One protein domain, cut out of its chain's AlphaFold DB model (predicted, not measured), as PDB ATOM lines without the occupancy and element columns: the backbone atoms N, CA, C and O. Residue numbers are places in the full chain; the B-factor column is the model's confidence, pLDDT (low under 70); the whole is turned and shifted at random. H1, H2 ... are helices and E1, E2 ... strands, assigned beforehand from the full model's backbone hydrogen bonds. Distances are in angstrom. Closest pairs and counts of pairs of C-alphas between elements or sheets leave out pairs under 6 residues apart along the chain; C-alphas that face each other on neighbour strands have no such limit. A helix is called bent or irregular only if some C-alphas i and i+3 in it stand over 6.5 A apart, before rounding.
ATOM      1  N   VAL A 139     514.917 386.167 434.035       87.25
ATOM      2  CA  VAL A 139     513.639 386.598 434.640       87.25
ATOM      3  C   VAL A 139     512.508 385.595 434.370       87.25
ATOM      4  O   VAL A 139     511.725 385.280 435.262       87.25
ATOM      5  N   ALA A 140     512.490 384.998 433.174       88.69
ATOM      6  CA  ALA A 140     511.547 383.947 432.782       88.69
ATOM      7  C   ALA A 140     511.655 382.644 433.597       88.69
ATOM      8  O   ALA A 140     510.752 381.812 433.560       88.69
ATOM      9  N   GLY A 141     512.755 382.456 434.319       90.25
ATOM     10  CA  GLY A 141     512.998 381.343 435.224       90.25
ATOM     11  C   GLY A 141     512.879 381.723 436.697       90.25
ATOM     12  O   GLY A 141     513.276 380.911 437.524       90.25
ATOM     13  N   LEU A 142     512.377 382.910 437.043       91.94
ATOM     14  CA  LEU A 142     512.203 383.363 438.425       91.94
ATOM     15  C   LEU A 142     510.723 383.430 438.811       91.94
ATOM     16  O   LEU A 142     509.855 383.731 437.988       91.94
ATOM     17  N   ARG A 143     510.448 383.160 440.087       93.44
ATOM     18  CA  ARG A 143     509.143 383.320 440.737       93.44
ATOM     19  C   ARG A 143     509.317 384.059 442.065       93.44
ATOM     20  O   ARG A 143     510.398 383.956 442.648       93.44
ATOM     21  N   PRO A 144     508.290 384.765 442.560       94.19
ATOM     22  CA  PRO A 144     508.293 385.300 443.911       94.19
ATOM     23  C   PRO A 144     508.519 384.201 444.948       94.19
ATOM     24  O   PRO A 144     507.916 383.129 444.894       94.19
ATOM     25  N   ASP A 145     509.367 384.491 445.922       92.56
ATOM     26  CA  ASP A 145     509.529 383.673 447.112       92.56
ATOM     27  C   ASP A 145     508.538 384.150 448.177       92.56
ATOM     28  O   ASP A 145     508.853 384.984 449.029       92.56
ATOM     29  N   TRP A 146     507.300 383.659 448.105       90.62
ATOM     30  CA  TRP A 146     506.240 384.100 449.015       90.62
ATOM     31  C   TRP A 146     506.559 383.809 450.481       90.62
ATOM     32  O   TRP A 146     506.236 384.622 451.339       90.62
ATOM     33  N   ALA A 147     507.273 382.720 450.777       89.44
ATOM     34  CA  ALA A 147     507.711 382.421 452.138       89.44
ATOM     35  C   ALA A 147     508.690 383.486 452.663       89.44
ATOM     36  O   ALA A 147     508.552 383.960 453.793       89.44
ATOM     37  N   PHE A 148     509.662 383.900 451.842       87.62
ATOM     38  CA  PHE A 148     510.552 385.014 452.169       87.62
ATOM     39  C   PHE A 148     509.786 386.326 452.348       87.62
ATOM     40  O   PHE A 148     509.955 386.997 453.363       87.62
ATOM     41  N   LEU A 149     508.931 386.679 451.388       89.75
ATOM     42  CA  LEU A 149     508.167 387.925 451.404       89.75
ATOM     43  C   LEU A 149     507.235 387.996 452.623       89.75
ATOM     44  O   LEU A 149     507.198 389.021 453.300       89.75
ATOM     45  N   CYS A 150     506.558 386.905 452.987       88.31
ATOM     46  CA  CYS A 150     505.762 386.833 454.213       88.31
ATOM     47  C   CYS A 150     506.613 387.086 455.464       88.31
ATOM     48  O   CYS A 150     506.209 387.866 456.326       88.31
ATOM     49  N   ALA A 151     507.806 386.491 455.554       86.50
ATOM     50  CA  ALA A 151     508.709 386.728 456.679       86.50
ATOM     51  C   ALA A 151     509.170 388.195 456.751       86.50
ATOM     52  O   ALA A 151     509.153 388.791 457.827       86.50
ATOM     53  N   VAL A 152     509.525 388.799 455.609       85.69
ATOM     54  CA  VAL A 152     509.883 390.226 455.537       85.69
ATOM     55  C   VAL A 152     508.715 391.098 455.986       85.69
ATOM     56  O   VAL A 152     508.920 391.997 456.799       85.69
ATOM     57  N   ARG A 153     507.489 390.817 455.527       87.31
ATOM     58  CA  ARG A 153     506.291 391.563 455.933       87.31
ATOM     59  C   ARG A 153     506.119 391.553 457.451       87.31
ATOM     60  O   ARG A 153     505.896 392.611 458.024       87.31
ATOM     61  N   VAL A 154     506.229 390.387 458.092       87.38
ATOM     62  CA  VAL A 154     506.062 390.256 459.550       87.38
ATOM     63  C   VAL A 154     507.068 391.129 460.301       87.38
ATOM     64  O   VAL A 154     506.686 391.841 461.227       87.38
ATOM     65  N   VAL A 155     508.335 391.118 459.877       85.62
ATOM     66  CA  VAL A 155     509.383 391.958 460.476       85.62
ATOM     67  C   VAL A 155     509.083 393.442 460.254       85.62
ATOM     68  O   VAL A 155     509.102 394.222 461.203       85.62
ATOM     69  N   VAL A 156     508.737 393.828 459.022       84.81
ATOM     70  CA  VAL A 156     508.396 395.215 458.682       84.81
ATOM     71  C   VAL A 156     507.222 395.720 459.513       84.81
ATOM     72  O   VAL A 156     507.291 396.807 460.080       84.81
ATOM     73  N   GLU A 157     506.164 394.927 459.633       85.12
ATOM     74  CA  GLU A 157     504.972 395.279 460.398       85.12
ATOM     75  C   GLU A 157     505.274 395.411 461.898       85.12
ATOM     76  O   GLU A 157     504.812 396.359 462.536       85.12
ATOM     77  N   ALA A 158     506.077 394.501 462.463       85.62
ATOM     78  CA  ALA A 158     506.489 394.564 463.863       85.62
ATOM     79  C   ALA A 158     507.282 395.846 464.163       85.62
ATOM     80  O   ALA A 158     506.944 396.570 465.100       85.62
ATOM     81  N   ASN A 159     508.258 396.173 463.318       85.31
ATOM     82  CA  ASN A 159     509.065 397.383 463.459       85.31
ATOM     83  C   ASN A 159     508.246 398.657 463.276       85.31
ATOM     84  O   ASN A 159     508.433 399.628 464.003       85.31
ATOM     85  N   MET A 160     507.315 398.664 462.322       84.19
ATOM     86  CA  MET A 160     506.404 399.789 462.128       84.19
ATOM     87  C   MET A 160     505.517 399.997 463.354       84.19
ATOM     88  O   MET A 160     505.367 401.125 463.819       84.19
ATOM     89  N   ARG A 161     504.976 398.917 463.928       85.81
ATOM     90  CA  ARG A 161     504.164 398.984 465.148       85.81
ATOM     91  C   ARG A 161     504.945 399.580 466.319       85.81
ATOM     92  O   ARG A 161     504.367 400.344 467.085       85.81
ATOM     93  N   GLU A 162     506.229 399.251 466.443       86.81
ATOM     94  CA  GLU A 162     507.117 399.827 467.459       86.81
ATOM     95  C   GLU A 162     507.460 401.296 467.169       86.81
ATOM     96  O   GLU A 162     507.396 402.128 468.071       86.81
ATOM     97  N   ALA A 163     507.792 401.628 465.920       83.50
ATOM     98  CA  ALA A 163     508.310 402.941 465.549       83.50
ATOM     99  C   ALA A 163     507.239 404.039 465.494       83.50
ATOM    100  O   ALA A 163     507.506 405.161 465.919       83.50
ATOM    101  N   VAL A 164     506.053 403.744 464.946       81.06
ATOM    102  CA  VAL A 164     504.987 404.748 464.769       81.06
ATOM    103  C   VAL A 164     503.806 404.567 465.718       81.06
ATOM    104  O   VAL A 164     503.038 405.504 465.880       81.06
ATOM    105  N   GLY A 165     503.674 403.408 466.368       82.75
ATOM    106  CA  GLY A 165     502.514 403.070 467.193       82.75
ATOM    107  C   GLY A 165     501.386 402.386 466.410       82.75
ATOM    108  O   GLY A 165     501.311 402.419 465.180       82.75
ATOM    109  N   ALA A 166     500.487 401.709 467.132       80.56
ATOM    110  CA  ALA A 166     499.428 400.898 466.523       80.56
ATOM    111  C   ALA A 166     498.368 401.729 465.776       80.56
ATOM    112  O   ALA A 166     497.806 401.258 464.788       80.56
ATOM    113  N   ARG A 167     498.091 402.955 466.235       76.44
ATOM    114  CA  ARG A 167     497.064 403.826 465.649       76.44
ATOM    115  C   ARG A 167     497.519 404.378 464.300       76.44
ATOM    116  O   ARG A 167     496.774 404.329 463.327       76.44
ATOM    117  N   GLU A 168     498.747 404.863 464.243       75.50
ATOM    118  CA  GLU A 168     499.397 405.407 463.057       75.50
ATOM    119  C   GLU A 168     499.608 404.310 462.009       75.50
ATOM    120  O   GLU A 168     499.343 404.526 460.827       75.50
ATOM    121  N   LEU A 169     499.987 403.102 462.447       77.94
ATOM    122  CA  LEU A 169     500.041 401.929 461.578       77.94
ATOM    123  C   LEU A 169     498.663 401.592 460.989       77.94
ATOM    124  O   LEU A 169     498.570 401.331 459.794       77.94
ATOM    125  N   GLY A 170     497.589 401.656 461.783       73.38
ATOM    126  CA  GLY A 170     496.221 401.479 461.283       73.38
ATOM    127  C   GLY A 170     495.862 402.479 460.179       73.38
ATOM    128  O   GLY A 170     495.268 402.097 459.177       73.38
ATOM    129  N   GLY A 171     496.306 403.731 460.310       71.12
ATOM    130  CA  GLY A 171     496.155 404.750 459.269       71.12
ATOM    131  C   GLY A 171     496.944 404.451 457.990       71.12
ATOM    132  O   GLY A 171     496.485 404.805 456.914       71.12
ATOM    133  N   LEU A 172     498.097 403.781 458.074       67.69
ATOM    134  CA  LEU A 172     498.866 403.342 456.898       67.69
ATOM    135  C   LEU A 172     498.270 402.106 456.215       67.69
ATOM    136  O   LEU A 172     498.489 401.913 455.024       67.69
ATOM    137  N   LEU A 173     497.550 401.276 456.973       69.44
ATOM    138  CA  LEU A 173     496.872 400.075 456.482       69.44
ATOM    139  C   LEU A 173     495.454 400.354 455.965       69.44
ATOM    140  O   LEU A 173     494.856 399.478 455.345       69.44
ATOM    141  N   ALA A 174     494.907 401.542 456.230       67.69
ATOM    142  CA  ALA A 174     493.600 401.939 455.731       67.69
ATOM    143  C   ALA A 174     493.585 401.929 454.195       67.69
ATOM    144  O   ALA A 174     494.537 402.383 453.557       67.69
ATOM    145  N   LEU A 175     492.488 401.454 453.597       60.84
ATOM    146  CA  LEU A 175     492.323 401.430 452.140       60.84
ATOM    147  C   LEU A 175     492.461 402.832 451.528       60.84
ATOM    148  O   LEU A 175     493.069 402.975 450.477       60.84
ATOM    149  N   ASP A 176     492.012 403.868 452.237       58.59
ATOM    150  CA  ASP A 176     492.141 405.271 451.814       58.59
ATOM    151  C   ASP A 176     493.592 405.782 451.848       58.59
ATOM    152  O   ASP A 176     493.926 406.806 451.249       58.59
ATOM    153  N   ALA A 177     494.473 405.082 452.566       56.69
ATOM    154  CA  ALA A 177     495.911 405.322 452.548       56.69
ATOM    155  C   ALA A 177     496.638 404.490 451.484       56.69
ATOM    156  O   ALA A 177     497.819 404.762 451.223       56.69
ATOM    157  N   LEU A 178     495.955 403.530 450.847       60.81
ATOM    158  CA  LEU A 178     496.423 402.946 449.599       60.81
ATOM    159  C   LEU A 178     496.385 404.038 448.527       60.81
ATOM    160  O   LEU A 178     495.520 404.908 448.504       60.81
ATOM    161  N   ARG A 179     497.428 404.053 447.701       61.81
ATOM    162  CA  ARG A 179     497.809 405.163 446.822       61.81
ATOM    163  C   ARG A 179     496.619 405.848 446.117       61.81
ATOM    164  O   ARG A 179     495.884 405.220 445.365       61.81
ATOM    165  N   ALA A 180     496.540 407.176 446.221       49.81
ATOM    166  CA  ALA A 180     495.725 407.984 445.311       49.81
ATOM    167  C   ALA A 180     496.248 407.826 443.865       49.81
ATOM    168  O   ALA A 180     497.441 408.009 443.613       49.81
ATOM    169  N   GLY A 181     495.377 407.443 442.925       46.69
ATOM    170  CA  GLY A 181     495.760 407.157 441.533       46.69
ATOM    171  C   GLY A 181     496.368 405.764 441.311       46.69
ATOM    172  O   GLY A 181     497.217 405.579 440.442       46.69
ATOM    173  N   SER A 182     496.032 404.773 442.143       45.00
ATOM    174  CA  SER A 182     496.444 403.375 441.942       45.00
ATOM    175  C   SER A 182     495.575 402.592 440.961       45.00
ATOM    176  O   SER A 182     495.998 401.532 440.512       45.00
ATOM    177  N   ALA A 183     494.390 403.098 440.613       41.16
ATOM    178  CA  ALA A 183     493.682 402.593 439.445       41.16
ATOM    179  C   ALA A 183     494.562 402.821 438.201       41.16
ATOM    180  O   ALA A 183     495.302 403.810 438.177       41.16
ATOM    181  N   PRO A 184     494.513 401.939 437.186       44.81
ATOM    182  CA  PRO A 184     495.115 402.194 435.885       44.81
ATOM    183  C   PRO A 184     494.671 403.571 435.386       44.81
ATOM    184  O   PRO A 184     493.546 403.744 434.926       44.81
ATOM    185  N   LEU A 185     495.530 404.574 435.545       45.38
ATOM    186  CA  LEU A 185     495.268 405.895 435.009       45.38
ATOM    187  C   LEU A 185     495.464 405.768 433.507       45.38
ATOM    188  O   LEU A 185     496.575 405.494 433.039       45.38
ATOM    189  N   ASP A 186     494.384 405.949 432.747       43.22
ATOM    190  CA  ASP A 186     494.540 406.310 431.352       43.22
ATOM    191  C   ASP A 186     495.289 407.644 431.354       43.22
ATOM    192  O   ASP A 186     494.737 408.693 431.681       43.22
ATOM    193  N   VAL A 187     496.583 407.592 431.025       46.72
ATOM    194  CA  VAL A 187     497.517 408.733 430.993       46.72
ATOM    195  C   VAL A 187     496.997 409.874 430.093       46.72
ATOM    196  O   VAL A 187     497.576 410.956 430.036       46.72
ATOM    197  N   ARG A 188     495.888 409.650 429.378       43.84
ATOM    198  CA  ARG A 188     495.195 410.606 428.523       43.84
ATOM    199  C   ARG A 188     494.321 411.638 429.243       43.84
ATOM    200  O   ARG A 188     494.077 412.663 428.613       43.84
ATOM    201  N   THR A 189     493.825 411.405 430.464       40.66
ATOM    202  CA  THR A 189     492.641 412.159 430.943       40.66
ATOM    203  C   THR A 189     492.844 413.215 432.030       40.66
ATOM    204  O   THR A 189     492.065 414.164 432.021       40.66
ATOM    205  N   ASP A 190     493.885 413.185 432.868       40.84
ATOM    206  CA  ASP A 190     493.947 414.137 433.993       40.84
ATOM    207  C   ASP A 190     494.965 415.276 433.837       40.84
ATOM    208  O   ASP A 190     496.186 415.102 433.826       40.84
ATOM    209  N   GLY A 191     494.394 416.479 433.739       43.97
ATOM    210  CA  GLY A 191     495.044 417.780 433.618       43.97
ATOM    211  C   GLY A 191     495.341 418.496 434.941       43.97
ATOM    212  O   GLY A 191     495.634 419.689 434.892       43.97
ATOM    213  N   ASP A 192     495.354 417.817 436.097       42.38
ATOM    214  CA  ASP A 192     495.790 418.404 437.389       42.38
ATOM    215  C   ASP A 192     497.320 418.428 437.526       42.38
ATOM    216  O   ASP A 192     497.984 418.014 438.481       42.38
ATOM    217  N   ALA A 193     497.886 418.964 436.458       43.59
ATOM    218  CA  ALA A 193     499.259 418.953 436.079       43.59
ATOM    219  C   ALA A 193     499.903 420.273 436.460       43.59
ATOM    220  O   ALA A 193     500.073 421.122 435.607       43.59
ATOM    221  N   ALA A 194     500.288 420.463 437.721       42.09
ATOM    222  CA  ALA A 194     501.149 421.594 438.101       42.09
ATOM    223  C   ALA A 194     502.603 421.146 438.369       42.09
ATOM    224  O   ALA A 194     503.542 421.805 437.933       42.09
ATOM    225  N   TRP A 195     502.805 419.953 438.947       42.31
ATOM    226  CA  TRP A 195     504.078 419.208 438.858       42.31
ATOM    227  C   TRP A 195     504.059 418.172 437.720       42.31
ATOM    228  O   TRP A 195     505.110 417.844 437.176       42.31
ATOM    229  N   PHE A 196     502.868 417.752 437.251       47.25
ATOM    230  CA  PHE A 196     502.745 417.162 435.911       47.25
ATOM    231  C   PHE A 196     502.853 418.228 434.782       47.25
ATOM    232  O   PHE A 196     503.106 417.856 433.638       47.25
ATOM    233  N   ALA A 197     502.775 419.546 435.066       35.72
ATOM    234  CA  ALA A 197     502.912 420.623 434.050       35.72
ATOM    235  C   ALA A 197     504.331 420.828 433.521       35.72
ATOM    236  O   ALA A 197     504.507 421.486 432.497       35.72
ATOM    237  N   GLY A 198     505.358 420.332 434.214       35.97
ATOM    238  CA  GLY A 198     506.742 420.625 433.844       35.97
ATOM    239  C   GLY A 198     507.234 419.883 432.599       35.97
ATOM    240  O   GLY A 198     508.201 420.317 431.977       35.97
ATOM    241  N   ALA A 199     506.604 418.765 432.224       38.09
ATOM    242  CA  ALA A 199     507.078 417.948 431.102       38.09
ATOM    243  C   ALA A 199     506.050 416.981 430.496       38.09
ATOM    244  O   ALA A 199     506.394 416.280 429.541       38.09
ATOM    245  N   ALA A 200     504.805 416.911 430.977       38.56
ATOM    246  CA  ALA A 200     503.781 416.187 430.235       38.56
ATOM    247  C   ALA A 200     503.292 417.097 429.104       38.56
ATOM    248  O   ALA A 200     502.376 417.899 429.273       38.56
ATOM    249  N   LYS A 201     503.940 417.016 427.935       39.56
ATOM    250  CA  LYS A 201     503.340 417.568 426.717       39.56
ATOM    251  C   LYS A 201     501.944 416.942 426.578       39.56
ATOM    252  O   LYS A 201     501.867 415.710 426.544       39.56
ATOM    253  N   PRO A 202     500.866 417.737 426.479       34.38
ATOM    254  CA  PRO A 202     499.552 417.200 426.154       34.38
ATOM    255  C   PRO A 202     499.679 416.443 424.824       34.38
ATOM    256  O   PRO A 202     500.126 417.008 423.826       34.38
ATOM    257  N   GLY A 203     499.411 415.133 424.853       42.12
ATOM    258  CA  GLY A 203     499.711 414.199 423.756       42.12
ATOM    259  C   GLY A 203     500.761 413.120 424.063       42.12
ATOM    260  O   GLY A 203     501.011 412.283 423.205       42.12
ATOM    261  N   ALA A 204     501.345 413.083 425.266       42.69
ATOM    262  CA  ALA A 204     502.249 412.014 425.716       42.69
ATOM    263  C   ALA A 204     501.526 410.746 426.225       42.69
ATOM    264  O   ALA A 204     502.101 409.964 426.980       42.69
ATOM    265  N   GLY A 205     500.277 410.513 425.811       43.28
ATOM    266  CA  GLY A 205     499.742 409.155 425.827       43.28
ATOM    267  C   GLY A 205     500.572 408.333 424.847       43.28
ATOM    268  O   GLY A 205     500.768 408.765 423.709       43.28
ATOM    269  N   PHE A 206     501.117 407.196 425.278       51.84
ATOM    270  CA  PHE A 206     501.903 406.343 424.390       51.84
ATOM    271  C   PHE A 206     501.059 406.014 423.152       51.84
ATOM    272  O   PHE A 206     499.957 405.475 423.265       51.84
ATOM    273  N   ALA A 207     501.561 406.392 421.974       48.19
ATOM    274  CA  ALA A 207     500.842 406.269 420.704       48.19
ATOM    275  C   ALA A 207     500.441 404.815 420.380       48.19
ATOM    276  O   ALA A 207     499.526 404.591 419.593       48.19
ATOM    277  N   ASP A 208     501.080 403.853 421.048       57.56
ATOM    278  CA  ASP A 208     501.006 402.426 420.749       57.56
ATOM    279  C   ASP A 208     499.941 401.680 421.577       57.56
ATOM    280  O   ASP A 208     499.854 400.457 421.511       57.56
ATOM    281  N   GLY A 209     499.140 402.381 422.394       60.28
ATOM    282  CA  GLY A 209     498.131 401.739 423.253       60.28
ATOM    283  C   GLY A 209     498.722 400.907 424.400       60.28
ATOM    284  O   GLY A 209     497.996 400.202 425.099       60.28
ATOM    285  N   THR A 210     500.035 400.985 424.618       69.12
ATOM    286  CA  THR A 210     500.713 400.402 425.777       69.12
ATOM    287  C   THR A 210     500.353 401.169 427.041       69.12
ATOM    288  O   THR A 210     500.594 402.375 427.135       69.12
ATOM    289  N   TRP A 211     499.780 400.447 428.001       84.50
ATOM    290  CA  TRP A 211     499.345 400.969 429.290       84.50
ATOM    291  C   TRP A 211     500.312 400.562 430.409       84.50
ATOM    292  O   TRP A 211     501.043 399.572 430.298       84.50
ATOM    293  N   ASP A 212     500.299 401.325 431.501       88.81
ATOM    294  CA  ASP A 212     501.069 401.052 432.715       88.81
ATOM    295  C   ASP A 212     500.487 399.845 433.465       88.81
ATOM    296  O   ASP A 212     499.759 399.979 434.450       88.81
ATOM    297  N   TRP A 213     500.798 398.645 432.967       92.19
ATOM    298  CA  TRP A 213     500.152 397.408 433.409       92.19
ATOM    299  C   TRP A 213     500.399 397.047 434.875       92.19
ATOM    300  O   TRP A 213     499.640 396.286 435.479       92.19
ATOM    301  N   ALA A 214     501.472 397.582 435.452       92.44
ATOM    302  CA  ALA A 214     501.824 397.390 436.849       92.44
ATOM    303  C   ALA A 214     501.332 398.541 437.743       92.44
ATOM    304  O   ALA A 214     501.409 398.433 438.965       92.44
ATOM    305  N   GLY A 215     500.792 399.620 437.170       90.62
ATOM    306  CA  GLY A 215     500.371 400.802 437.914       90.62
ATOM    307  C   GLY A 215     501.549 401.552 438.536       90.62
ATOM    308  O   GLY A 215     501.432 402.063 439.644       90.62
ATOM    309  N   VAL A 216     502.704 401.627 437.877       91.25
ATOM    310  CA  VAL A 216     503.923 402.236 438.428       91.25
ATOM    311  C   VAL A 216     503.780 403.736 438.678       91.25
ATOM    312  O   VAL A 216     504.252 404.242 439.699       91.25
ATOM    313  N   THR A 217     503.113 404.447 437.777       89.56
ATOM    314  CA  THR A 217     503.064 405.909 437.733       89.56
ATOM    315  C   THR A 217     502.256 406.483 438.885       89.56
ATOM    316  O   THR A 217     501.059 406.245 438.982       89.56
ATOM    317  N   GLY A 218     502.899 407.270 439.746       86.19
ATOM    318  CA  GLY A 218     502.240 407.918 440.877       86.19
ATOM    319  C   GLY A 218     503.174 408.159 442.056       86.19
ATOM    320  O   GLY A 218     504.401 408.095 441.935       86.19
ATOM    321  N   VAL A 219     502.580 408.448 443.213       85.88
ATOM    322  CA  VAL A 219     503.307 408.690 444.464       85.88
ATOM    323  C   VAL A 219     503.149 407.491 445.390       85.88
ATOM    324  O   VAL A 219     502.044 407.118 445.775       85.88
ATOM    325  N   TRP A 220     504.278 406.910 445.765       86.19
ATOM    326  CA  TRP A 220     504.409 405.781 446.670       86.19
ATOM    327  C   TRP A 220     504.958 406.243 448.014       86.19
ATOM    328  O   TRP A 220     505.736 407.196 448.095       86.19
ATOM    329  N   ARG A 221     504.590 405.540 449.082       85.88
ATOM    330  CA  ARG A 221     505.225 405.680 450.395       85.88
ATOM    331  C   ARG A 221     506.154 404.496 450.587       85.88
ATOM    332  O   ARG A 221     505.698 403.367 450.721       85.88
ATOM    333  N   SER A 222     507.453 404.757 450.565       83.94
ATOM    334  CA  SER A 222     508.466 403.725 450.753       83.94
ATOM    335  C   SER A 222     508.830 403.632 452.226       83.94
ATOM    336  O   SER A 222     509.190 404.640 452.836       83.94
ATOM    337  N   VAL A 223     508.741 402.428 452.788       84.81
ATOM    338  CA  VAL A 223     509.160 402.131 454.160       84.81
ATOM    339  C   VAL A 223     510.522 401.452 454.111       84.81
ATOM    340  O   VAL A 223     510.667 400.358 453.568       84.81
ATOM    341  N   PHE A 224     511.520 402.107 454.687       82.31
ATOM    342  CA  PHE A 224     512.884 401.616 454.795       82.31
ATOM    343  C   PHE A 224     513.150 401.159 456.217       82.31
ATOM    344  O   PHE A 224     512.902 401.905 457.163       82.31
ATOM    345  N   ILE A 225     513.699 399.955 456.345       81.62
ATOM    346  CA  ILE A 225     514.135 399.403 457.621       81.62
ATOM    347  C   ILE A 225     515.594 399.011 457.490       81.62
ATOM    348  O   ILE A 225     515.951 398.156 456.679       81.62
ATOM    349  N   ALA A 226     516.438 399.656 458.283       77.19
ATOM    350  CA  ALA A 226     517.863 399.385 458.309       77.19
ATOM    351  C   ALA A 226     518.345 399.256 459.751       77.19
ATOM    352  O   ALA A 226     517.887 399.966 460.639       77.19
ATOM    353  N   SER A 227     519.314 398.376 459.983       68.69
ATOM    354  CA  SER A 227     520.017 398.343 461.264       68.69
ATOM    355  C   SER A 227     520.855 399.612 461.405       68.69
ATOM    356  O   SER A 227     521.698 399.891 460.545       68.69
ATOM    357  N   ASP A 228     520.636 400.365 462.482       61.41
ATOM    358  CA  ASP A 228     521.470 401.515 462.806       61.41
ATOM    359  C   ASP A 228     522.835 401.020 463.304       61.41
ATOM    360  O   ASP A 228     522.978 400.473 464.401       61.41
ATOM    361  N   LYS A 229     523.853 401.160 462.450       54.44
ATOM    362  CA  LYS A 229     525.229 400.755 462.759       54.44
ATOM    363  C   LYS A 229     525.964 401.767 463.641       54.44
ATOM    364  O   LYS A 229     527.093 401.481 464.027       54.44
ATOM    365  N   ALA A 230     525.378 402.919 463.975       53.47
ATOM    366  CA  ALA A 230     526.079 403.939 464.756       53.47
ATOM    367  C   ALA A 230     526.375 403.495 466.205       53.47
ATOM    368  O   ALA A 230     527.292 404.020 466.830       53.47
ATOM    369  N   HIS A 231     525.655 402.496 466.735       47.88
ATOM    370  CA  HIS A 231     525.765 402.066 468.135       47.88
ATOM    371  C   HIS A 231     525.866 400.541 468.269       47.88
ATOM    372  O   HIS A 231     525.034 399.897 468.911       47.88
ATOM    373  N   VAL A 232     526.903 399.945 467.668       48.56
ATOM    374  CA  VAL A 232     527.201 398.508 467.820       48.56
ATOM    375  C   VAL A 232     527.833 398.237 469.191       48.56
ATOM    376  O   VAL A 232     529.013 397.919 469.313       48.56
ATOM    377  N   SER A 233     527.030 398.358 470.245       54.69
ATOM    378  CA  SER A 233     527.145 397.478 471.405       54.69
ATOM    379  C   SER A 233     526.079 396.396 471.230       54.69
ATOM    380  O   SER A 233     524.955 396.704 470.831       54.69
ATOM    381  N   GLU A 234     526.420 395.126 471.454       55.94
ATOM    382  CA  GLU A 234     525.566 393.968 471.120       55.94
ATOM    383  C   GLU A 234     524.161 394.001 471.763       55.94
ATOM    384  O   GLU A 234     523.274 393.269 471.335       55.94
ATOM    385  N   SER A 235     523.924 394.880 472.744       59.88
ATOM    386  CA  SER A 235     522.651 395.043 473.454       59.88
ATOM    387  C   SER A 235     521.741 396.175 472.952       59.88
ATOM    388  O   SER A 235     520.657 396.341 473.504       59.88
ATOM    389  N   THR A 236     522.148 396.986 471.965       58.44
ATOM    390  CA  THR A 236     521.398 398.201 471.560       58.44
ATOM    391  C   THR A 236     521.145 398.326 470.062       58.44
ATOM    392  O   THR A 236     520.873 399.430 469.593       58.44
ATOM    393  N   LEU A 237     521.241 397.237 469.296       62.06
ATOM    394  CA  LEU A 237     520.949 397.285 467.864       62.06
ATOM    395  C   LEU A 237     519.483 397.689 467.672       62.06
ATOM    396  O   LEU A 237     518.575 396.906 467.934       62.06
ATOM    397  N   ARG A 238     519.269 398.939 467.260       66.50
ATOM    398  CA  ARG A 238     517.957 399.477 466.916       66.50
ATOM    399  C   ARG A 238     517.806 399.472 465.409       66.50
ATOM    400  O   ARG A 238     518.749 399.760 464.669       66.50
ATOM    401  N   GLU A 239     516.615 399.122 464.959       77.38
ATOM    402  CA  GLU A 239     516.254 399.230 463.558       77.38
ATOM    403  C   GLU A 239     515.679 400.627 463.326       77.38
ATOM    404  O   GLU A 239     514.744 401.063 463.994       77.38
ATOM    405  N   ALA A 240     516.292 401.369 462.412       79.56
ATOM    406  CA  ALA A 240     515.780 402.647 461.969       79.56
ATOM    407  C   ALA A 240     514.677 402.391 460.943       79.56
ATOM    408  O   ALA A 240     514.923 401.781 459.900       79.56
ATOM    409  N   VAL A 241     513.482 402.900 461.235       83.69
ATOM    410  CA  VAL A 241     512.341 402.906 460.320       83.69
ATOM    411  C   VAL A 241     512.210 404.301 459.721       83.69
ATOM    412  O   VAL A 241     512.142 405.292 460.448       83.69
ATOM    413  N   ARG A 242     512.186 404.400 458.391       82.00
ATOM    414  CA  ARG A 242     511.986 405.667 457.675       82.00
ATOM    415  C   ARG A 242     510.891 405.508 456.636       82.00
ATOM    416  O   ARG A 242     510.937 404.583 455.835       82.00
ATOM    417  N   ILE A 243     509.946 406.440 456.623       83.44
ATOM    418  CA  ILE A 243     508.919 406.531 455.586       83.44
ATOM    419  C   ILE A 243     509.276 407.724 454.710       83.44
ATOM    420  O   ILE A 243     509.364 408.845 455.211       83.44
ATOM    421  N   VAL A 244     509.498 407.493 453.421       84.62
ATOM    422  CA  VAL A 244     509.818 408.562 452.467       84.62
ATOM    423  C   VAL A 244     508.929 408.464 451.231       84.62
ATOM    424  O   VAL A 244     508.597 407.358 450.789       84.62
ATOM    425  N   PRO A 245     508.508 409.601 450.658       86.56
ATOM    426  CA  PRO A 245     507.783 409.591 449.402       86.56
ATOM    427  C   PRO A 245     508.715 409.160 448.263       86.56
ATOM    428  O   PRO A 245     509.890 409.531 448.210       86.56
ATOM    429  N   LEU A 246     508.162 408.386 447.339       89.25
ATOM    430  CA  LEU A 246     508.795 407.935 446.109       89.25
ATOM    431  C   LEU A 246     507.838 408.241 444.958       89.25
ATOM    432  O   LEU A 246     506.764 407.657 444.869       89.25
ATOM    433  N   ARG A 247     508.203 409.173 444.085       89.62
ATOM    434  CA  ARG A 247     507.423 409.490 442.885       89.62
ATOM    435  C   ARG A 247     508.018 408.745 441.713       89.62
ATOM    436  O   ARG A 247     509.228 408.803 441.542       89.62
ATOM    437  N   LEU A 248     507.191 408.080 440.916       92.44
ATOM    438  CA  LEU A 248     507.629 407.322 439.744       92.44
ATOM    439  C   LEU A 248     506.742 407.624 438.541       92.44
ATOM    440  O   LEU A 248     505.563 407.946 438.690       92.44
ATOM    441  N   ARG A 249     507.311 407.469 437.348       91.56
ATOM    442  CA  ARG A 249     506.592 407.479 436.073       91.56
ATOM    443  C   ARG A 249     507.221 406.505 435.085       91.56
ATOM    444  O   ARG A 249     508.437 406.306 435.094       91.56
ATOM    445  N   VAL A 250     506.398 405.946 434.203       92.19
ATOM    446  CA  VAL A 250     506.875 405.174 433.051       92.19
ATOM    447  C   VAL A 250     507.422 406.131 431.992       92.19
ATOM    448  O   VAL A 250     506.778 407.119 431.642       92.19
ATOM    449  N   ILE A 251     508.619 405.843 431.480       93.06
ATOM    450  CA  ILE A 251     509.285 406.651 430.446       93.06
ATOM    451  C   ILE A 251     509.459 405.923 429.119       93.06
ATOM    452  O   ILE A 251     509.576 406.572 428.083       93.06
ATOM    453  N   ALA A 252     509.477 404.592 429.133       91.25
ATOM    454  CA  ALA A 252     509.566 403.789 427.924       91.25
ATOM    455  C   ALA A 252     509.022 402.377 428.159       91.25
ATOM    456  O   ALA A 252     508.941 401.907 429.294       91.25
ATOM    457  N   HIS A 253     508.710 401.700 427.057       92.88
ATOM    458  CA  HIS A 253     508.329 400.294 427.026       92.88
ATOM    459  C   HIS A 253     509.407 399.508 426.277       92.88
ATOM    460  O   HIS A 253     509.770 399.848 425.151       92.88
ATOM    461  N   GLY A 254     509.937 398.471 426.912       92.38
ATOM    462  CA  GLY A 254     510.818 397.483 426.303       92.38
ATOM    463  C   GLY A 254     510.055 396.239 425.854       92.38
ATOM    464  O   GLY A 254     508.843 396.116 426.039       92.38
ATOM    465  N   ALA A 255     510.781 395.266 425.305       93.19
ATOM    466  CA  ALA A 255     510.202 393.962 425.002       93.19
ATOM    467  C   ALA A 255     509.707 393.260 426.290       93.19
ATOM    468  O   ALA A 255     510.277 393.475 427.371       93.19
ATOM    469  N   PRO A 256     508.670 392.407 426.208       93.81
ATOM    470  CA  PRO A 256     508.273 391.560 427.325       93.81
ATOM    471  C   PRO A 256     509.443 390.680 427.780       93.81
ATOM    472  O   PRO A 256     510.001 389.923 426.985       93.81
ATOM    473  N   ALA A 257     509.802 390.753 429.065       93.06
ATOM    474  CA  ALA A 257     510.869 389.925 429.641       93.06
ATOM    475  C   ALA A 257     510.539 388.421 429.595       93.06
ATOM    476  O   ALA A 257     511.429 387.570 429.624       93.06
ATOM    477  N   VAL A 258     509.247 388.094 429.517       94.19
ATOM    478  CA  VAL A 258     508.720 386.734 429.447       94.19
ATOM    479  C   VAL A 258     507.739 386.658 428.274       94.19
ATOM    480  O   VAL A 258     506.677 387.277 428.341       94.19
ATOM    481  N   PRO A 259     508.037 385.880 427.213       92.44
ATOM    482  CA  PRO A 259     507.191 385.808 426.018       92.44
ATOM    483  C   PRO A 259     505.750 385.346 426.270       92.44
ATOM    484  O   PRO A 259     504.862 385.679 425.494       92.44
ATOM    485  N   ALA A 260     505.506 384.605 427.358       92.50
ATOM    486  CA  ALA A 260     504.167 384.174 427.763       92.50
ATOM    487  C   ALA A 260     503.250 385.339 428.190       92.50
ATOM    488  O   ALA A 260     502.038 385.159 428.262       92.50
ATOM    489  N   TRP A 261     503.807 386.530 428.442       92.88
ATOM    490  CA  TRP A 261     503.069 387.726 428.853       92.88
ATOM    491  C   TRP A 261     503.244 388.871 427.840       92.88
ATOM    492  O   TRP A 261     503.792 389.919 428.183       92.88
ATOM    493  N   PRO A 262     502.781 388.719 426.584       90.81
ATOM    494  CA  PRO A 262     503.018 389.711 425.531       90.81
ATOM    495  C   PRO A 262     502.376 391.076 425.826       90.81
ATOM    496  O   PRO A 262     502.915 392.102 425.426       90.81
ATOM    497  N   GLY A 263     501.270 391.104 426.579       89.56
ATOM    498  CA  GLY A 263     500.617 392.338 427.039       89.56
ATOM    499  C   GLY A 263     501.286 393.010 428.246       89.56
ATOM    500  O   GLY A 263     500.737 393.970 428.776       89.56
ATOM    501  N   ARG A 264     502.433 392.497 428.715       92.94
ATOM    502  CA  ARG A 264     503.189 393.025 429.864       92.94
ATOM    503  C   ARG A 264     504.621 393.368 429.431       92.94
ATOM    504  O   ARG A 264     505.560 392.650 429.790       92.94
ATOM    505  N   PRO A 265     504.805 394.423 428.611       94.56
ATOM    506  CA  PRO A 265     506.137 394.887 428.236       94.56
ATOM    507  C   PRO A 265     506.939 395.279 429.478       94.56
ATOM    508  O   PRO A 265     506.377 395.653 430.509       94.56
ATOM    509  N   THR A 266     508.265 395.232 429.380       96.06
ATOM    510  CA  THR A 266     509.111 395.787 430.442       96.06
ATOM    511  C   THR A 266     508.899 397.299 430.498       96.06
ATOM    512  O   THR A 266     509.104 397.981 429.499       96.06
ATOM    513  N   LEU A 267     508.486 397.830 431.641       95.25
ATOM    514  CA  LEU A 267     508.333 399.264 431.859       95.25
ATOM    515  C   LEU A 267     509.679 399.824 432.302       95.25
ATOM    516  O   LEU A 267     510.203 399.400 433.327       95.25
ATOM    517  N   CYS A 268     510.238 400.775 431.561       96.00
ATOM    518  CA  CYS A 268     511.368 401.573 432.028       96.00
ATOM    519  C   CYS A 268     510.819 402.759 432.810       96.00
ATOM    520  O   CYS A 268     509.937 403.469 432.317       96.00
ATOM    521  N   VAL A 269     511.333 402.974 434.016       95.38
ATOM    522  CA  VAL A 269     510.767 403.941 434.956       95.38
ATOM    523  C   VAL A 269     511.836 404.887 435.467       95.38
ATOM    524  O   VAL A 269     513.004 404.524 435.610       95.38
ATOM    525  N   GLU A 270     511.418 406.107 435.766       94.69
ATOM    526  CA  GLU A 270     512.241 407.069 436.483       94.69
ATOM    527  C   GLU A 270     511.412 407.824 437.513       94.69
ATOM    528  O   GLU A 270     510.177 407.812 437.483       94.69
ATOM    529  N   GLY A 271     512.098 408.498 438.423       92.38
ATOM    530  CA  GLY A 271     511.437 409.233 439.473       92.38
ATOM    531  C   GLY A 271     512.379 409.862 440.474       92.38
ATOM    532  O   GLY A 271     513.558 410.089 440.202       92.38
ATOM    533  N   GLU A 272     511.833 410.145 441.647       91.38
ATOM    534  CA  GLU A 272     512.532 410.838 442.716       91.38
ATOM    535  C   GLU A 272     512.057 410.372 444.091       91.38
ATOM    536  O   GLU A 272     510.893 410.019 444.291       91.38
ATOM    537  N   THR A 273     512.956 410.416 445.066       87.38
ATOM    538  CA  THR A 273     512.625 410.241 446.476       87.38
ATOM    539  C   THR A 273     513.287 411.339 447.292       87.38
ATOM    540  O   THR A 273     514.443 411.694 447.059       87.38
ATOM    541  N   SER A 274     512.553 411.924 448.235       80.12
ATOM    542  CA  SER A 274     513.139 412.882 449.171       80.12
ATOM    543  C   SER A 274     513.792 412.124 450.321       80.12
ATOM    544  O   SER A 274     513.173 411.228 450.899       80.12
ATOM    545  N   GLY A 275     515.011 412.508 450.703       62.97
ATOM    546  CA  GLY A 275     515.594 412.046 451.963       62.97
ATOM    547  C   GLY A 275     514.663 412.322 453.153       62.97
ATOM    548  O   GLY A 275     513.803 413.196 453.096       62.97
ATOM    549  N   SER A 276     514.830 411.590 454.255       53.47
ATOM    550  CA  SER A 276     513.921 411.638 455.415       53.47
ATOM    551  C   SER A 276     513.936 412.949 456.225       53.47
ATOM    552  O   SER A 276     513.432 412.962 457.343       53.47
ATOM    553  N   SER A 277     514.557 414.025 455.737       48.69
ATOM    554  CA  SER A 277     514.595 415.328 456.410       48.69
ATOM    555  C   SER A 277     513.823 416.375 455.606       48.69
ATOM    556  O   SER A 277     513.717 416.279 454.388       48.69
ATOM    557  N   GLN A 278     513.299 417.405 456.280       46.12
ATOM    558  CA  GLN A 278     512.590 418.526 455.636       46.12
ATOM    559  C   GLN A 278     513.458 419.287 454.608       46.12
ATOM    560  O   GLN A 278     512.914 419.949 453.734       46.12
ATOM    561  N   ASN A 279     514.787 419.119 454.667       50.94
ATOM    562  CA  ASN A 279     515.777 419.618 453.702       50.94
ATOM    563  C   ASN A 279     516.515 418.473 452.977       50.94
ATOM    564  O   ASN A 279     517.651 418.639 452.532       50.94
ATOM    565  N   GLY A 280     515.930 417.276 452.941       60.19
ATOM    566  CA  GLY A 280     516.571 416.088 452.398       60.19
ATOM    567  C   GLY A 280     516.825 416.256 450.910       60.19
ATOM    568  O   GLY A 280     515.896 416.546 450.159       60.19
ATOM    569  N   ALA A 281     518.073 416.053 450.483       70.25
ATOM    570  CA  ALA A 281     518.418 416.066 449.069       70.25
ATOM    571  C   ALA A 281     517.485 415.115 448.305       70.25
ATOM    572  O   ALA A 281     517.320 413.948 448.684       70.25
ATOM    573  N   ILE A 282     516.844 415.640 447.261       83.00
ATOM    574  CA  ILE A 282     516.037 414.844 446.344       83.00
ATOM    575  C   ILE A 282     517.001 413.931 445.594       83.00
ATOM    576  O   ILE A 282     517.950 414.402 444.973       83.00
ATOM    577  N   ARG A 283     516.765 412.625 445.674       85.12
ATOM    578  CA  ARG A 283     517.538 411.613 444.957       85.12
ATOM    579  C   ARG A 283     516.744 411.130 443.765       85.12
ATOM    580  O   ARG A 283     515.547 410.869 443.890       85.12
ATOM    581  N   ARG A 284     517.413 410.981 442.627       91.00
ATOM    582  CA  ARG A 284     516.803 410.406 441.432       91.00
ATOM    583  C   ARG A 284     516.716 408.889 441.543       91.00
ATOM    584  O   ARG A 284     517.576 408.231 442.127       91.00
ATOM    585  N   VAL A 285     515.657 408.352 440.958       92.69
ATOM    586  CA  VAL A 285     515.369 406.922 440.890       92.69
ATOM    587  C   VAL A 285     515.247 406.531 439.430       92.69
ATOM    588  O   VAL A 285     514.633 407.252 438.643       92.69
ATOM    589  N   ARG A 286     515.817 405.390 439.062       94.38
ATOM    590  CA  ARG A 286     515.641 404.761 437.750       94.38
ATOM    591  C   ARG A 286     515.434 403.277 437.927       94.38
ATOM    592  O   ARG A 286     515.807 402.723 438.950       94.38
ATOM    593  N   GLY A 287     514.830 402.619 436.954       95.12
ATOM    594  CA  GLY A 287     514.676 401.183 437.054       95.12
ATOM    595  C   GLY A 287     513.779 400.590 435.998       95.12
ATOM    596  O   GLY A 287     513.436 401.229 434.999       95.12
ATOM    597  N   THR A 288     513.379 399.351 436.253       96.88
ATOM    598  CA  THR A 288     512.445 398.627 435.404       96.88
ATOM    599  C   THR A 288     511.392 397.886 436.217       96.88
ATOM    600  O   THR A 288     511.634 397.461 437.350       96.88
ATOM    601  N   VAL A 289     510.219 397.713 435.610       96.69
ATOM    602  CA  VAL A 289     509.174 396.809 436.089       96.69
ATOM    603  C   VAL A 289     508.868 395.798 434.994       96.69
ATOM    604  O   VAL A 289     508.589 396.167 433.856       96.69
ATOM    605  N   SER A 290     508.961 394.510 435.305       96.50
ATOM    606  CA  SER A 290     508.802 393.426 434.326       96.50
ATOM    607  C   SER A 290     507.985 392.271 434.894       96.50
ATOM    608  O   SER A 290     507.861 392.118 436.107       96.50
ATOM    609  N   ALA A 291     507.396 391.456 434.019       95.75
ATOM    610  CA  ALA A 291     506.678 390.257 434.437       95.75
ATOM    611  C   ALA A 291     507.652 389.115 434.778       95.75
ATOM    612  O   ALA A 291     508.621 388.879 434.057       95.75
ATOM    613  N   LEU A 292     507.360 388.381 435.851       95.31
ATOM    614  CA  LEU A 292     508.006 387.118 436.212       95.31
ATOM    615  C   LEU A 292     507.364 385.924 435.487       95.31
ATOM    616  O   LEU A 292     506.378 386.062 434.757       95.31
ATOM    617  N   ALA A 293     507.902 384.720 435.705       93.19
ATOM    618  CA  ALA A 293     507.411 383.489 435.079       93.19
ATOM    619  C   ALA A 293     505.929 383.188 435.380       93.19
ATOM    620  O   ALA A 293     505.255 382.531 434.590       93.19
ATOM    621  N   ASP A 294     505.417 383.638 436.525       92.19
ATOM    622  CA  ASP A 294     504.011 383.514 436.933       92.19
ATOM    623  C   ASP A 294     503.156 384.745 436.614       92.19
ATOM    624  O   ASP A 294     501.963 384.753 436.896       92.19
ATOM    625  N   GLY A 295     503.754 385.767 436.003       93.06
ATOM    626  CA  GLY A 295     503.089 387.015 435.661       93.06
ATOM    627  C   GLY A 295     503.100 388.054 436.780       93.06
ATOM    628  O   GLY A 295     502.683 389.184 436.524       93.06
ATOM    629  N   SER A 296     503.592 387.741 437.982       94.94
ATOM    630  CA  SER A 296     503.781 388.749 439.029       94.94
ATOM    631  C   SER A 296     504.737 389.848 438.559       94.94
ATOM    632  O   SER A 296     505.668 389.590 437.793       94.94
ATOM    633  N   ALA A 297     504.513 391.084 439.010       95.44
ATOM    634  CA  ALA A 297     505.381 392.202 438.662       95.44
ATOM    635  C   ALA A 297     506.625 392.221 439.557       95.44
ATOM    636  O   ALA A 297     506.522 392.293 440.783       95.44
ATOM    637  N   ARG A 298     507.795 392.182 438.922       95.75
ATOM    638  CA  ARG A 298     509.106 392.417 439.526       95.75
ATOM    639  C   ARG A 298     509.502 393.869 439.326       95.75
ATOM    640  O   ARG A 298     509.464 394.365 438.204       95.75
ATOM    641  N   TRP A 299     509.938 394.495 440.405       95.94
ATOM    642  CA  TRP A 299     510.426 395.861 440.470       95.94
ATOM    643  C   TRP A 299     511.929 395.840 440.743       95.94
ATOM    644  O   TRP A 299     512.361 395.245 441.726       95.94
ATOM    645  N   SER A 300     512.704 396.492 439.881       95.00
ATOM    646  CA  SER A 300     514.151 396.680 440.023       95.00
ATOM    647  C   SER A 300     514.445 398.172 439.949       95.00
ATOM    648  O   SER A 300     514.385 398.736 438.857       95.00
ATOM    649  N   LEU A 301     514.737 398.820 441.078       93.75
ATOM    650  CA  LEU A 301     514.970 400.268 441.151       93.75
ATOM    651  C   LEU A 301     516.379 400.581 441.665       93.75
ATOM    652  O   LEU A 301     516.762 400.120 442.732       93.75
ATOM    653  N   GLY A 302     517.112 401.420 440.945       91.56
ATOM    654  CA  GLY A 302     518.361 402.040 441.365       91.56
ATOM    655  C   GLY A 302     518.135 403.466 441.863       91.56
ATOM    656  O   GLY A 302     517.450 404.274 441.230       91.56
ATOM    657  N   LEU A 303     518.719 403.782 443.016       88.62
ATOM    658  CA  LEU A 303     518.782 405.126 443.584       88.62
ATOM    659  C   LEU A 303     520.145 405.725 443.291       88.62
ATOM    660  O   LEU A 303     521.178 405.201 443.715       88.62
ATOM    661  N   LEU A 304     520.125 406.854 442.596       85.94
ATOM    662  CA  LEU A 304     521.321 407.575 442.207       85.94
ATOM    663  C   LEU A 304     521.884 408.380 443.391       85.94
ATOM    664  O   LEU A 304     521.166 408.797 444.312       85.94
ATOM    665  N   GLY A 305     523.208 408.536 443.390       77.31
ATOM    666  CA  GLY A 305     523.928 409.421 444.300       77.31
ATOM    667  C   GLY A 305     523.637 410.901 444.051       77.31
ATOM    668  O   GLY A 305     522.891 411.250 443.144       77.31
ATOM    669  N   ALA A 306     524.236 411.773 444.866       72.50
ATOM    670  CA  ALA A 306     524.063 413.224 444.736       72.50
ATOM    671  C   ALA A 306     524.525 413.758 443.369       72.50
ATOM    672  O   ALA A 306     523.931 414.697 442.849       72.50
ATOM    673  N   ASP A 307     525.532 413.112 442.779       75.19
ATOM    674  CA  ASP A 307     526.099 413.493 441.485       75.19
ATOM    675  C   ASP A 307     525.364 412.855 440.296       75.19
ATOM    676  O   ASP A 307     525.762 413.048 439.156       75.19
ATOM    677  N   ASP A 308     524.294 412.086 440.535       70.25
ATOM    678  CA  ASP A 308     523.468 411.410 439.521       70.25
ATOM    679  C   ASP A 308     524.190 410.425 438.576       70.25
ATOM    680  O   ASP A 308     523.560 409.846 437.687       70.25
ATOM    681  N   GLU A 309     525.491 410.198 438.758       73.69
ATOM    682  CA  GLU A 309     526.290 409.346 437.872       73.69
ATOM    683  C   GLU A 309     526.341 407.885 438.322       73.69
ATOM    684  O   GLU A 309     526.365 406.983 437.483       73.69
ATOM    685  N   GLN A 310     526.318 407.638 439.634       74.69
ATOM    686  CA  GLN A 310     526.455 406.296 440.193       74.69
ATOM    687  C   GLN A 310     525.233 405.909 441.023       74.69
ATOM    688  O   GLN A 310     524.805 406.635 441.927       74.69
ATOM    689  N   GLU A 311     524.683 404.730 440.739       79.94
ATOM    690  CA  GLU A 311     523.707 404.085 441.614       79.94
ATOM    691  C   GLU A 311     524.394 403.785 442.945       79.94
ATOM    692  O   GLU A 311     525.464 403.186 442.967       79.94
ATOM    693  N   GLN A 312     523.813 404.238 444.056       82.19
ATOM    694  CA  GLN A 312     524.313 403.989 445.414       82.19
ATOM    695  C   GLN A 312     523.538 402.869 446.103       82.19
ATOM    696  O   GLN A 312     524.081 402.157 446.948       82.19
ATOM    697  N   TRP A 313     522.265 402.715 445.745       85.44
ATOM    698  CA  TRP A 313     521.372 401.722 446.322       85.44
ATOM    699  C   TRP A 313     520.562 401.056 445.225       85.44
ATOM    700  O   TRP A 313     520.126 401.725 444.292       85.44
ATOM    701  N   MET A 314     520.331 399.761 445.382       89.19
ATOM    702  CA  MET A 314     519.496 398.951 444.510       89.19
ATOM    703  C   MET A 314     518.348 398.358 445.314       89.19
ATOM    704  O   MET A 314     518.504 398.000 446.482       89.19
ATOM    705  N   SER A 315     517.191 398.270 444.679       90.69
ATOM    706  CA  SER A 315     515.964 397.712 445.217       90.69
ATOM    707  C   SER A 315     515.470 396.616 444.298       90.69
ATOM    708  O   SER A 315     515.346 396.826 443.094       90.69
ATOM    709  N   GLU A 316     515.138 395.475 444.883       93.31
ATOM    710  CA  GLU A 316     514.488 394.360 444.206       93.31
ATOM    711  C   GLU A 316     513.226 394.000 444.974       93.31
ATOM    712  O   GLU A 316     513.294 393.721 446.172       93.31
ATOM    713  N   GLY A 317     512.075 393.982 444.305       94.00
ATOM    714  CA  GLY A 317     510.797 393.732 444.958       94.00
ATOM    715  C   GLY A 317     509.744 393.099 444.064       94.00
ATOM    716  O   GLY A 317     509.821 393.122 442.838       94.00
ATOM    717  N   VAL A 318     508.728 392.534 444.708       95.50
ATOM    718  CA  VAL A 318     507.559 391.930 444.067       95.50
ATOM    719  C   VAL A 318     506.318 392.726 444.446       95.50
ATOM    720  O   VAL A 318     506.111 393.045 445.619       95.50
ATOM    721  N   GLN A 319     505.481 393.030 443.455       94.06
ATOM    722  CA  GLN A 319     504.187 393.669 443.683       94.06
ATOM    723  C   GLN A 319     503.207 392.701 444.348       94.06
ATOM    724  O   GLN A 319     503.001 391.575 443.886       94.06
ATOM    725  N   LEU A 320     502.584 393.162 445.427       90.62
ATOM    726  CA  LEU A 320     501.545 392.437 446.144       90.62
ATOM    727  C   LEU A 320     500.196 392.657 445.452       90.62
ATOM    728  O   LEU A 320     499.966 393.712 444.879       90.62
ATOM    729  N   GLY A 321     499.305 391.664 445.488       86.19
ATOM    730  CA  GLY A 321     497.953 391.780 444.921       86.19
ATOM    731  C   GLY A 321     497.860 391.711 443.388       86.19
ATOM    732  O   GLY A 321     496.762 391.786 442.850       86.19
ATOM    733  N   GLY A 322     498.979 391.512 442.685       85.38
ATOM    734  CA  GLY A 322     499.010 391.325 441.233       85.38
ATOM    735  C   GLY A 322     499.185 392.621 440.426       85.38
ATOM    736  O   GLY A 322     499.450 393.681 440.994       85.38
ATOM    737  N   PRO A 323     499.095 392.535 439.085       84.69
ATOM    738  CA  PRO A 323     499.191 393.686 438.186       84.69
ATOM    739  C   PRO A 323     498.227 394.809 438.572       84.69
ATOM    740  O   PRO A 323     497.087 394.537 438.941       84.69
ATOM    741  N   SER A 324     498.671 396.064 438.465       82.50
ATOM    742  CA  SER A 324     497.918 397.281 438.825       82.50
ATOM    743  C   SER A 324     497.426 397.376 440.276       82.50
ATOM    744  O   SER A 324     496.715 398.311 440.628       82.50
ATOM    745  N   SER A 325     497.810 396.439 441.147       84.25
ATOM    746  CA  SER A 325     497.375 396.466 442.537       84.25
ATOM    747  C   SER A 325     497.996 397.629 443.306       84.25
ATOM    748  O   SER A 325     499.201 397.890 443.216       84.25
ATOM    749  N   SER A 326     497.169 398.273 444.128       79.12
ATOM    750  CA  SER A 326     497.546 399.336 445.061       79.12
ATOM    751  C   SER A 326     498.206 398.825 446.346       79.12
ATOM    752  O   SER A 326     498.693 399.632 447.137       79.12
ATOM    753  N   MET A 327     498.253 397.501 446.547       81.88
ATOM    754  CA  MET A 327     498.713 396.851 447.784       81.88
ATOM    755  C   MET A 327     500.203 397.062 448.088       81.88
ATOM    756  O   MET A 327     500.654 396.767 449.194       81.88
ATOM    757  N   GLY A 328     500.977 397.571 447.127       87.81
ATOM    758  CA  GLY A 328     502.381 397.911 447.321       87.81
ATOM    759  C   GLY A 328     503.359 396.887 446.759       87.81
ATOM    760  O   GLY A 328     503.000 395.929 446.074       87.81
ATOM    761  N   VAL A 329     504.632 397.125 447.057       92.00
ATOM    762  CA  VAL A 329     505.767 396.309 446.623       92.00
ATOM    763  C   VAL A 329     506.562 395.929 447.860       92.00
ATOM    764  O   VAL A 329     506.854 396.785 448.695       92.00
ATOM    765  N   LEU A 330     506.921 394.653 447.975       92.62
ATOM    766  CA  LEU A 330     507.749 394.157 449.067       92.62
ATOM    767  C   LEU A 330     509.038 393.559 448.520       92.62
ATOM    768  O   LEU A 330     509.028 392.839 447.523       92.62
ATOM    769  N   GLY A 331     510.155 393.863 449.171       91.06
ATOM    770  CA  GLY A 331     511.454 393.560 448.604       91.06
ATOM    771  C   GLY A 331     512.619 393.811 449.542       91.06
ATOM    772  O   GLY A 331     512.473 393.897 450.761       91.06
ATOM    773  N   LEU A 332     513.789 393.915 448.933       89.50
ATOM    774  CA  LEU A 332     515.065 394.161 449.576       89.50
ATOM    775  C   LEU A 332     515.710 395.404 448.985       89.50
ATOM    776  O   LEU A 332     515.557 395.692 447.803       89.50
ATOM    777  N   TRP A 333     516.479 396.085 449.827       86.56
ATOM    778  CA  TRP A 333     517.349 397.180 449.436       86.56
ATOM    779  C   TRP A 333     518.784 396.845 449.822       86.56
ATOM    780  O   TRP A 333     519.047 396.426 450.953       86.56
ATOM    781  N   THR A 334     519.711 397.034 448.895       82.69
ATOM    782  CA  THR A 334     521.140 396.773 449.083       82.69
ATOM    783  C   THR A 334     521.952 397.961 448.591       82.69
ATOM    784  O   THR A 334     521.508 398.727 447.739       82.69
ATOM    785  N   GLY A 335     523.143 398.164 449.159       79.12
ATOM    786  CA  GLY A 335     524.095 399.104 448.568       79.12
ATOM    787  C   GLY A 335     524.541 398.566 447.210       79.12
ATOM    788  O   GLY A 335     524.804 397.371 447.098       79.12
ATOM    789  N   SER A 336     524.645 399.424 446.201       68.88
ATOM    790  CA  SER A 336     525.051 399.035 444.840       68.88
ATOM    791  C   SER A 336     526.470 398.458 444.778       68.88
ATOM    792  O   SER A 336     526.764 397.623 443.937       68.88
ATOM    793  N   GLN A 337     527.343 398.873 445.702       61.09
ATOM    794  CA  GLN A 337     528.710 398.356 445.849       61.09
ATOM    795  C   GLN A 337     528.788 397.068 446.682       61.09
ATOM    796  O   GLN A 337     529.878 396.593 446.992       61.09
ATOM    797  N   HIS A 338     527.646 396.550 447.139       48.34
ATOM    798  CA  HIS A 338     527.580 395.342 447.959       48.34
ATOM    799  C   HIS A 338     527.366 394.065 447.117       48.34
ATOM    800  O   HIS A 338     527.163 392.992 447.699       48.34
ATOM    801  N   GLU A 339     527.426 394.197 445.786       39.34
ATOM    802  CA  GLU A 339     527.511 393.114 444.794       39.34
ATOM    803  C   GLU A 339     528.957 392.842 444.357       39.34
ATOM    804  O   GLU A 339     529.707 393.813 444.110       39.34
TER     805      GLU A 339
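What this domain is: This is residues 139 to 339 of the 339 residues of the protein "Predicted protein" of Postia placenta (strain ATCC 44394 / Madison 698-R) (UniProt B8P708). One seven-stranded antiparallel sheet curls like part of a barrel, E2 E3 E4 facing E6 E7 E8 with E5 as the hinge, and the long helix H1 crosses over both of its edge strands, E2 and E8. H2 follows H1 off the sheet, and residues 192 to 199 stick out. The 201 printed residues run E1 H1 H2 E2 E3 E4 E5 E6 E7 E8, with two named helices and eight named strands; the sheet's order is E2 E3 E4 E5 E6 E7 E8. The class is mixed, helices and strands, with under half of the residues in named elements. The whole is compact, with a radius of gyration of the C-alphas of 17.7 A and spans of 58 by 41 by 38 A.

Where its parts are: The sheet holds E2, residues 218 to 227, 28.7 A; E3, residues 239 to 253, 37.4 A; E4, residues 267 to 274; E5, residues 282 to 291, 28.9 A; E6, residues 297 to 304; E7, residues 311 to 319; and E8, residues 329 to 335. C-alpha 218 is at (502.240, 407.918, 440.877) and C-alpha 335 at (524.095, 399.104, 448.568). H1, residues 146 to 164, is 26.0 A long and begins at C-alpha 146, (506.240, 384.100, 449.015). H2 is residues 166 to 173, and E1 residues 142 to 144.

How they stand to each other: The strands E2 to E8 form a meander, each the antiparallel neighbour of the one before, and a folded sheet, bent back into two leaves that face each other. N 220 and O 246 of the hairpin E2 and E3 are 2.7 A apart, within hydrogen-bond range. E3 bends by 59 degrees at residue 250; in its hairpin with E4, N 251 and O 268 are 2.8 A apart. Also within range are N 271 and O 285 of E4 and E5, 2.8 A, N 302 and O 286 of E5 and E6, 2.7 A, N 315 and O 301 of E6 and E7, 2.7 A, and N 332 and O 316 of E7 and E8, 2.8 A. H1 is on the sheet at a height of 8.6 A, over E2, E3 and E8, and runs across the strands, at 77 degrees to E8 on the local plane. The closest C-alphas of H1 and E8 are those of Leu 149 and Leu 330, 6.7 A. H2 is not on the sheet; it is close to H1 but not clearly touching, with C-alphas 161 and 169 closest at 6.2 A. In H1 and H2 every O i to N i+4 pair is within hydrogen-bond range. E1 pairs with no named strand and is near E6.

The domain as a whole: The two C-alphas farthest apart are those of Ala 207 and Ser 235, 58.2 A. The printed part has no cut. The links H2 to E2, E2 to E3 and E3 to E4 are long, with 44, 11 and 13 residues. Mean pLDDT of the printed part is 76.6; residues 172 to 210, 227 to 238, 275 to 280 and 336 to 339 are under 70.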